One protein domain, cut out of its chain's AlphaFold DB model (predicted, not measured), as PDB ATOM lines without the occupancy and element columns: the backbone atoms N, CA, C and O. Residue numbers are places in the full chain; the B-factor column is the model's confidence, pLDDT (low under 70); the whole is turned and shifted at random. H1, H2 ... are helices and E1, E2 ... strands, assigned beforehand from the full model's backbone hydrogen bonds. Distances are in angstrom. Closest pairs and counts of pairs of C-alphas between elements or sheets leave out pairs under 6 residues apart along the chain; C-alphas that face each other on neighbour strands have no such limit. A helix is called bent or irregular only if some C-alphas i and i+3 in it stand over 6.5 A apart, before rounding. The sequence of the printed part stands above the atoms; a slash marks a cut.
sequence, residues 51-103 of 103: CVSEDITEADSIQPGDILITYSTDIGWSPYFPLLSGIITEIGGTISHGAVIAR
ATOM      1  N   CYS A  51     -35.956  36.738 -49.289       93.31
ATOM      2  CA  CYS A  51     -36.821  36.126 -50.286       93.31
ATOM      3  C   CYS A  51     -37.958  35.418 -49.546       93.31
ATOM      4  O   CYS A  51     -37.718  34.443 -48.839       93.31
ATOM      5  N   VAL A  52     -39.179  35.943 -49.653       92.00
ATOM      6  CA  VAL A  52     -40.370  35.315 -49.063       92.00
ATOM      7  C   VAL A  52     -41.017  34.456 -50.138       92.00
ATOM      8  O   VAL A  52     -41.389  34.991 -51.179       92.00
ATOM      9  N   SER A  53     -41.129  33.155 -49.887       89.56
ATOM     10  CA  SER A  53     -41.696  32.195 -50.832       89.56
ATOM     11  C   SER A  53     -42.639  31.245 -50.106       89.56
ATOM     12  O   SER A  53     -42.231  30.536 -49.183       89.56
ATOM     13  N   GLU A  54     -43.907  31.231 -50.506       83.62
ATOM     14  CA  GLU A  54     -44.919  30.365 -49.886       83.62
ATOM     15  C   GLU A  54     -44.823  28.921 -50.406       83.62
ATOM     16  O   GLU A  54     -45.119  27.976 -49.674       83.62
ATOM     17  N   ASP A  55     -44.354  28.749 -51.644       80.38
ATOM     18  CA  ASP A  55     -44.208  27.463 -52.324       80.38
ATOM     19  C   ASP A  55     -42.883  27.397 -53.103       80.38
ATOM     20  O   ASP A  55     -42.282  28.415 -53.453       80.38
ATOM     21  N   ILE A  56     -42.424  26.180 -53.397       82.88
ATOM     22  CA  ILE A  56     -41.226  25.945 -54.201       82.88
ATOM     23  C   ILE A  56     -41.358  26.467 -55.638       82.88
ATOM     24  O   ILE A  56     -40.350  26.763 -56.273       82.88
ATOM     25  N   THR A  57     -42.576  26.634 -56.160       84.50
ATOM     26  CA  THR A  57     -42.801  27.266 -57.472       84.50
ATOM     27  C   THR A  57     -42.300  28.712 -57.542       84.50
ATOM     28  O   THR A  57     -42.063  29.221 -58.633       84.50
ATOM     29  N   GLU A  58     -42.095  29.368 -56.398       84.56
ATOM     30  CA  GLU A  58     -41.570  30.735 -56.297       84.56
ATOM     31  C   GLU A  58     -40.042  30.769 -56.100       84.56
ATOM     32  O   GLU A  58     -39.440  31.848 -56.038       84.56
ATOM     33  N   ALA A  59     -39.394  29.600 -56.031       84.06
ATOM     34  CA  ALA A  59     -37.964  29.468 -55.763       84.06
ATOM     35  C   ALA A  59     -37.070  30.063 -56.867       84.06
ATOM     36  O   ALA A  59     -35.924  30.414 -56.594       84.06
ATOM     37  N   ASP A  60     -37.594  30.274 -58.080       86.00
ATOM     38  CA  ASP A  60     -36.877  30.950 -59.176       86.00
ATOM     39  C   ASP A  60     -36.467  32.398 -58.834       86.00
ATOM     40  O   ASP A  60     -35.592  32.978 -59.478       86.00
ATOM     41  N   SER A  61     -37.087  33.003 -57.815       88.00
ATOM     42  CA  SER A  61     -36.756  34.354 -57.346       88.00
ATOM     43  C   SER A  61     -35.542  34.416 -56.401       88.00
ATOM     44  O   SER A  61     -35.054  35.519 -56.105       88.00
ATOM     45  N   ILE A  62     -35.039  33.256 -55.956       92.31
ATOM     46  CA  ILE A  62     -33.908  33.126 -55.033       92.31
ATOM     47  C   ILE A  62     -32.612  33.543 -55.723       92.31
ATOM     48  O   ILE A  62     -32.274  33.088 -56.815       92.31
ATOM     49  N   GLN A  63     -31.846  34.387 -55.040       94.00
ATOM     50  CA  GLN A  63     -30.511  34.796 -55.449       94.00
ATOM     51  C   GLN A  63     -29.459  34.274 -54.465       94.00
ATOM     52  O   GLN A  63     -29.751  34.077 -53.280       94.00
ATOM     53  N   PRO A  64     -28.211  34.071 -54.926       95.06
ATOM     54  CA  PRO A  64     -27.112  33.719 -54.039       95.06
ATOM     55  C   PRO A  64     -26.949  34.741 -52.904       95.06
ATOM     56  O   PRO A  64     -26.819  35.941 -53.145       95.06
ATOM     57  N   GLY A  65     -26.917  34.252 -51.669       95.19
ATOM     58  CA  GLY A  65     -26.791  35.040 -50.449       95.19
ATOM     59  C   GLY A  65     -28.116  35.441 -49.799       95.19
ATOM     60  O   GLY A  65     -28.075  36.062 -48.740       95.19
ATOM     61  N   ASP A  66     -29.272  35.090 -50.360       96.31
ATOM     62  CA  ASP A  66     -30.569  35.443 -49.775       96.31
ATOM     63  C   ASP A  66     -30.873  34.712 -48.460       96.31
ATOM     64  O   ASP A  66     -30.362  33.626 -48.179       96.31
ATOM     65  N   ILE A  67     -31.773  35.305 -47.676       95.00
ATOM     66  CA  ILE A  67     -32.450  34.647 -46.558       95.00
ATOM     67  C   ILE A  67     -33.831  34.212 -47.040       95.00
ATOM     68  O   ILE A  67     -34.666  35.060 -47.358       95.00
ATOM     69  N   LEU A  68     -34.082  32.904 -47.061       93.56
ATOM     70  CA  LEU A  68     -35.391  32.353 -47.409       93.56
ATOM     71  C   LEU A  68     -36.343  32.442 -46.215       93.56
ATOM     72  O   LEU A  68     -36.010  31.987 -45.121       93.56
ATOM     73  N   ILE A  69     -37.546  32.963 -46.438       92.62
ATOM     74  CA  ILE A  69     -38.680  32.848 -45.521       92.62
ATOM     75  C   ILE A  69     -39.747  32.010 -46.206       92.62
ATOM     76  O   ILE A  69     -40.244  32.394 -47.260       92.62
ATOM     77  N   THR A  70     -40.113  30.891 -45.597       90.56
ATOM     78  CA  THR A  70     -41.168  30.020 -46.115       90.56
ATOM     79  C   THR A  70     -42.010  29.446 -44.982       90.56
ATOM     80  O   THR A  70     -41.668  29.562 -43.804       90.56
ATOM     81  N   TYR A  71     -43.138  28.834 -45.314       86.56
ATOM     82  CA  TYR A  71     -43.989  28.202 -44.318       86.56
ATOM     83  C   TYR A  71     -43.347  26.923 -43.759       86.56
ATOM     84  O   TYR A  71     -43.219  26.759 -42.543       86.56
ATOM     85  N   SER A  72     -42.894  26.036 -44.646       85.12
ATOM     86  CA  SER A  72     -42.237  24.776 -44.306       85.12
ATOM     87  C   SER A  72     -41.251  24.368 -45.403       85.12
ATOM     88  O   SER A  72     -41.286  24.874 -46.520       85.12
ATOM     89  N   THR A  73     -40.343  23.453 -45.073       86.81
ATOM     90  CA  THR A  73     -39.351  22.922 -46.017       86.81
ATOM     91  C   THR A  73     -39.548  21.432 -46.221       86.81
ATOM     92  O   THR A  73     -39.686  20.694 -45.242       86.81
ATOM     93  N   ASP A  74     -39.396  20.982 -47.456       84.88
ATOM     94  CA  ASP A  74     -39.292  19.578 -47.852       84.88
ATOM     95  C   ASP A  74     -38.006  19.330 -48.672       84.88
ATOM     96  O   ASP A  74     -37.147  20.208 -48.789       84.88
ATOM     97  N   ILE A  75     -37.850  18.114 -49.206       84.06
ATOM     98  CA  ILE A  75     -36.684  17.691 -50.003       84.06
ATOM     99  C   ILE A  75     -36.553  18.507 -51.303       84.06
ATOM    100  O   ILE A  75     -35.448  18.677 -51.815       84.06
ATOM    101  N   GLY A  76     -37.648  19.049 -51.837       85.06
ATOM    102  CA  GLY A  76     -37.632  19.880 -53.038       85.06
ATOM    103  C   GLY A  76     -36.762  21.126 -52.881       85.06
ATOM    104  O   GLY A  76     -36.159  21.568 -53.852       85.06
ATOM    105  N   TRP A  77     -36.624  21.655 -51.663       87.25
ATOM    106  CA  TRP A  77     -35.809  22.841 -51.384       87.25
ATOM    107  C   TRP A  77     -34.302  22.566 -51.352       87.25
ATOM    108  O   TRP A  77     -33.502  23.500 -51.444       87.25
ATOM    109  N   SER A  78     -33.894  21.295 -51.262       88.00
ATOM    110  CA  SER A  78     -32.489  20.890 -51.148       88.00
ATOM    111  C   SER A  78     -31.541  21.493 -52.198       88.00
ATOM    112  O   SER A  78     -30.440  21.886 -51.809       88.00
ATOM    113  N   PRO A  79     -31.912  21.635 -53.486       89.56
ATOM    114  CA  PRO A  79     -31.050  22.259 -54.493       89.56
ATOM    115  C   PRO A  79     -30.782  23.752 -54.257       89.56
ATOM    116  O   PRO A  79     -29.771  24.262 -54.734       89.56
ATOM    117  N   TYR A  80     -31.658  24.450 -53.526       90.25
ATOM    118  CA  TYR A  80     -31.562  25.893 -53.294       90.25
ATOM    119  C   TYR A  80     -30.787  26.240 -52.025       90.25
ATOM    120  O   TYR A  80     -30.210  27.320 -51.945       90.25
ATOM    121  N   PHE A  81     -30.721  25.337 -51.043       90.50
ATOM    122  CA  PHE A  81     -30.046  25.605 -49.769       90.50
ATOM    123  C   PHE A  81     -28.590  26.078 -49.893       90.50
ATOM    124  O   PHE A  81     -28.240  27.011 -49.176       90.50
ATOM    125  N   PRO A  82     -27.754  25.553 -50.814       91.75
ATOM    126  CA  PRO A  82     -26.394  26.066 -50.994       91.75
ATOM    127  C   PRO A  82     -26.321  27.528 -51.460       91.75
ATOM    128  O   PRO A  82     -25.268  28.150 -51.340       91.75
ATOM    129  N   LEU A  83     -27.406  28.075 -52.023       92.06
ATOM    130  CA  LEU A  83     -27.479  29.472 -52.450       92.06
ATOM    131  C   LEU A  83     -27.835  30.409 -51.296       92.06
ATOM    132  O   LEU A  83     -27.578  31.603 -51.395       92.06
ATOM    133  N   LEU A  84     -28.440  29.903 -50.225       94.00
ATOM    134  CA  LEU A  84     -28.977  30.727 -49.149       94.00
ATOM    135  C   LEU A  84     -27.906  31.053 -48.107       94.00
ATOM    136  O   LEU A  84     -27.060  30.228 -47.774       94.00
ATOM    137  N   SER A  85     -27.987  32.253 -47.536       94.56
ATOM    138  CA  SER A  85     -27.208  32.637 -46.353       94.56
ATOM    139  C   SER A  85     -27.964  32.403 -45.041       94.56
ATOM    140  O   SER A  85     -27.364  32.432 -43.966       94.56
ATOM    141  N   GLY A  86     -29.275  32.163 -45.114       93.12
ATOM    142  CA  GLY A  86     -30.114  31.853 -43.965       93.12
ATOM    143  C   GLY A  86     -31.498  31.346 -44.360       93.12
ATOM    144  O   GLY A  86     -31.938  31.501 -45.500       93.12
ATOM    145  N   ILE A  87     -32.196  30.750 -43.396       92.19
ATOM    146  CA  ILE A  87     -33.556  30.245 -43.575       92.19
ATOM    147  C   ILE A  87     -34.408  30.531 -42.339       92.19
ATOM    148  O   ILE A  87     -33.944  30.420 -41.203       92.19
ATOM    149  N   ILE A  88     -35.662  30.901 -42.568       92.00
ATOM    150  CA  ILE A  88     -36.683  31.123 -41.549       92.00
ATOM    151  C   ILE A  88     -37.930  30.359 -41.989       92.00
ATOM    152  O   ILE A  88     -38.414  30.534 -43.106       92.00
ATOM    153  N   THR A  89     -38.457  29.517 -41.106       90.94
ATOM    154  CA  THR A  89     -39.668  28.729 -41.364       90.94
ATOM    155  C   THR A  89     -40.744  29.046 -40.337       90.94
ATOM    156  O   THR A  89     -40.431  29.116 -39.146       90.94
ATOM    157  N   GLU A  90     -42.000  29.183 -40.763       87.06
ATOM    158  CA  GLU A  90     -43.130  29.360 -39.837       87.06
ATOM    159  C   GLU A  90     -43.362  28.101 -38.989       87.06
ATOM    160  O   GLU A  90     -43.530  28.185 -37.769       87.06
ATOM    161  N   ILE A  91     -43.316  26.928 -39.626       82.81
ATOM    162  CA  ILE A  91     -43.412  25.635 -38.956       82.81
ATOM    163  C   ILE A  91     -42.069  24.925 -39.002       82.81
ATOM    164  O   ILE A  91     -41.498  24.649 -40.055       82.81
ATOM    165  N   GLY A  92     -41.588  24.565 -37.820       78.81
ATOM    166  CA  GLY A  92     -40.360  23.817 -37.656       78.81
ATOM    167  C   GLY A  92     -40.048  23.570 -36.189       78.81
ATOM    168  O   GLY A  92     -40.746  24.021 -35.284       78.81
ATOM    169  N   GLY A  93     -38.971  22.835 -35.959       79.00
ATOM    170  CA  GLY A  93     -38.406  22.589 -34.642       79.00
ATOM    171  C   GLY A  93     -36.916  22.320 -34.789       79.00
ATOM    172  O   GLY A  93     -36.415  22.206 -35.901       79.00
ATOM    173  N   THR A  94     -36.195  22.163 -33.686       80.19
ATOM    174  CA  THR A  94     -34.731  21.966 -33.693       80.19
ATOM    175  C   THR A  94     -34.252  20.704 -34.426       80.19
ATOM    176  O   THR A  94     -33.050  20.565 -34.658       80.19
ATOM    177  N   ILE A  95     -35.178  19.805 -34.781       82.31
ATOM    178  CA  ILE A  95     -34.960  18.543 -35.506       82.31
ATOM    179  C   ILE A  95     -35.687  18.486 -36.864       82.31
ATOM    180  O   ILE A  95     -35.756  17.419 -37.467       82.31
ATOM    181  N   SER A  96     -36.283  19.589 -37.334       82.06
ATOM    182  CA  SER A  96     -36.947  19.609 -38.645       82.06
ATOM    183  C   SER A  96     -35.934  19.508 -39.788       82.06
ATOM    184  O   SER A  96     -34.750  19.780 -39.602       82.06
ATOM    185  N   HIS A  97     -36.406  19.166 -40.992       80.44
ATOM    186  CA  HIS A  97     -35.569  19.120 -42.195       80.44
ATOM    187  C   HIS A  97     -34.766  20.420 -42.386       80.44
ATOM    188  O   HIS A  97     -33.541  20.376 -42.452       80.44
ATOM    189  N   GLY A  98     -35.433  21.580 -42.347       77.56
ATOM    190  CA  GLY A  98     -34.764  22.881 -42.422       77.56
ATOM    191  C   GLY A  98     -33.756  23.125 -41.293       77.56
ATOM    192  O   GLY A  98     -32.692  23.684 -41.540       77.56
ATOM    193  N   ALA A  99     -34.028  22.656 -40.070       82.44
ATOM    194  CA  ALA A  99     -33.100  22.798 -38.948       82.44
ATOM    195  C   ALA A  99     -31.853  21.915 -39.080       82.44
ATOM    196  O   ALA A  99     -30.774  22.333 -38.676       82.44
ATOM    197  N   VAL A 100     -31.990  20.702 -39.621       85.00
ATOM    198  CA  VAL A 100     -30.859  19.795 -39.866       85.00
ATOM    199  C   VAL A 100     -29.960  20.339 -40.972       85.00
ATOM    200  O   VAL A 100     -28.744  20.266 -40.849       85.00
ATOM    201  N   ILE A 101     -30.550  20.907 -42.020       83.19
ATOM    202  CA  ILE A 101     -29.817  21.486 -43.150       83.19
ATOM    203  C   ILE A 101     -29.091  22.777 -42.761       83.19
ATOM    204  O   ILE A 101     -28.003  23.033 -43.262       83.19
ATOM    205  N   ALA A 102     -29.685  23.604 -41.899       82.12
ATOM    206  CA  ALA A 102     -29.108  24.891 -41.511       82.12
ATOM    207  C   ALA A 102     -27.887  24.785 -40.569       82.12
ATOM    208  O   ALA A 102     -27.310  25.818 -40.217       82.12
ATOM    209  N   ARG A 103     -27.550  23.579 -40.096       78.12
ATOM    210  CA  ARG A 103     -26.443  23.321 -39.163       78.12
ATOM    211  C   ARG A 103     -25.095  23.173 -39.853       78.12
ATOM    212  O   ARG A 103     -25.055  22.641 -40.979       78.12
TER     213      ARG A 103
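Overview. This is residues 51 to 103 of the 103 residues of the protein "Hypothetical protein" of Oppiella nova (UniProt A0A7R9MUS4). What shape is it? With little regular structure, two short parallel strands, E1 and E2, lie side by side, and loop 71 to 85 folds over one face, between H1 and H2. What else? Of 53 printed residues, 19 are in named elements, ordered H1, E1, E2, H2. The class is mixed; the whole is compact, radius of gyration of the C-alphas 9.9 A, spans 27 by 19 by 16 A.

Arrangement. What pairs? Residues 51 to 52 pair parallel with 68 to 69 of E1, residues 67 to 70. E2, residues 86 to 89, is parallel to E1; N 68 and O 86, 3.0 A apart, are within hydrogen-bond range. And the helices? H1, residues 56 to 61, and H2, residues 97 to 101, are apart. Within range are H2's O i to N i+4 pair, 0 of 2 such in H1, and 2 of H1's 3 O i to N i+3 pairs.

Along the chain. Where is H1? From C-alpha 56, (-41.226, 25.945, -54.201), it runs 10.0 A, irregular: C-alphas 57 and 60 are 7.2 A apart. The others? E1 spans 9.9 A, E2 10.4 A, and H2 6.3 A to C-alpha 101, (-29.817, 21.486, -43.150).

Size, cuts and confidence. Which link is long? E1 to E2. Any cut or low confidence? The printed part has no cut; no printed residue is under 70.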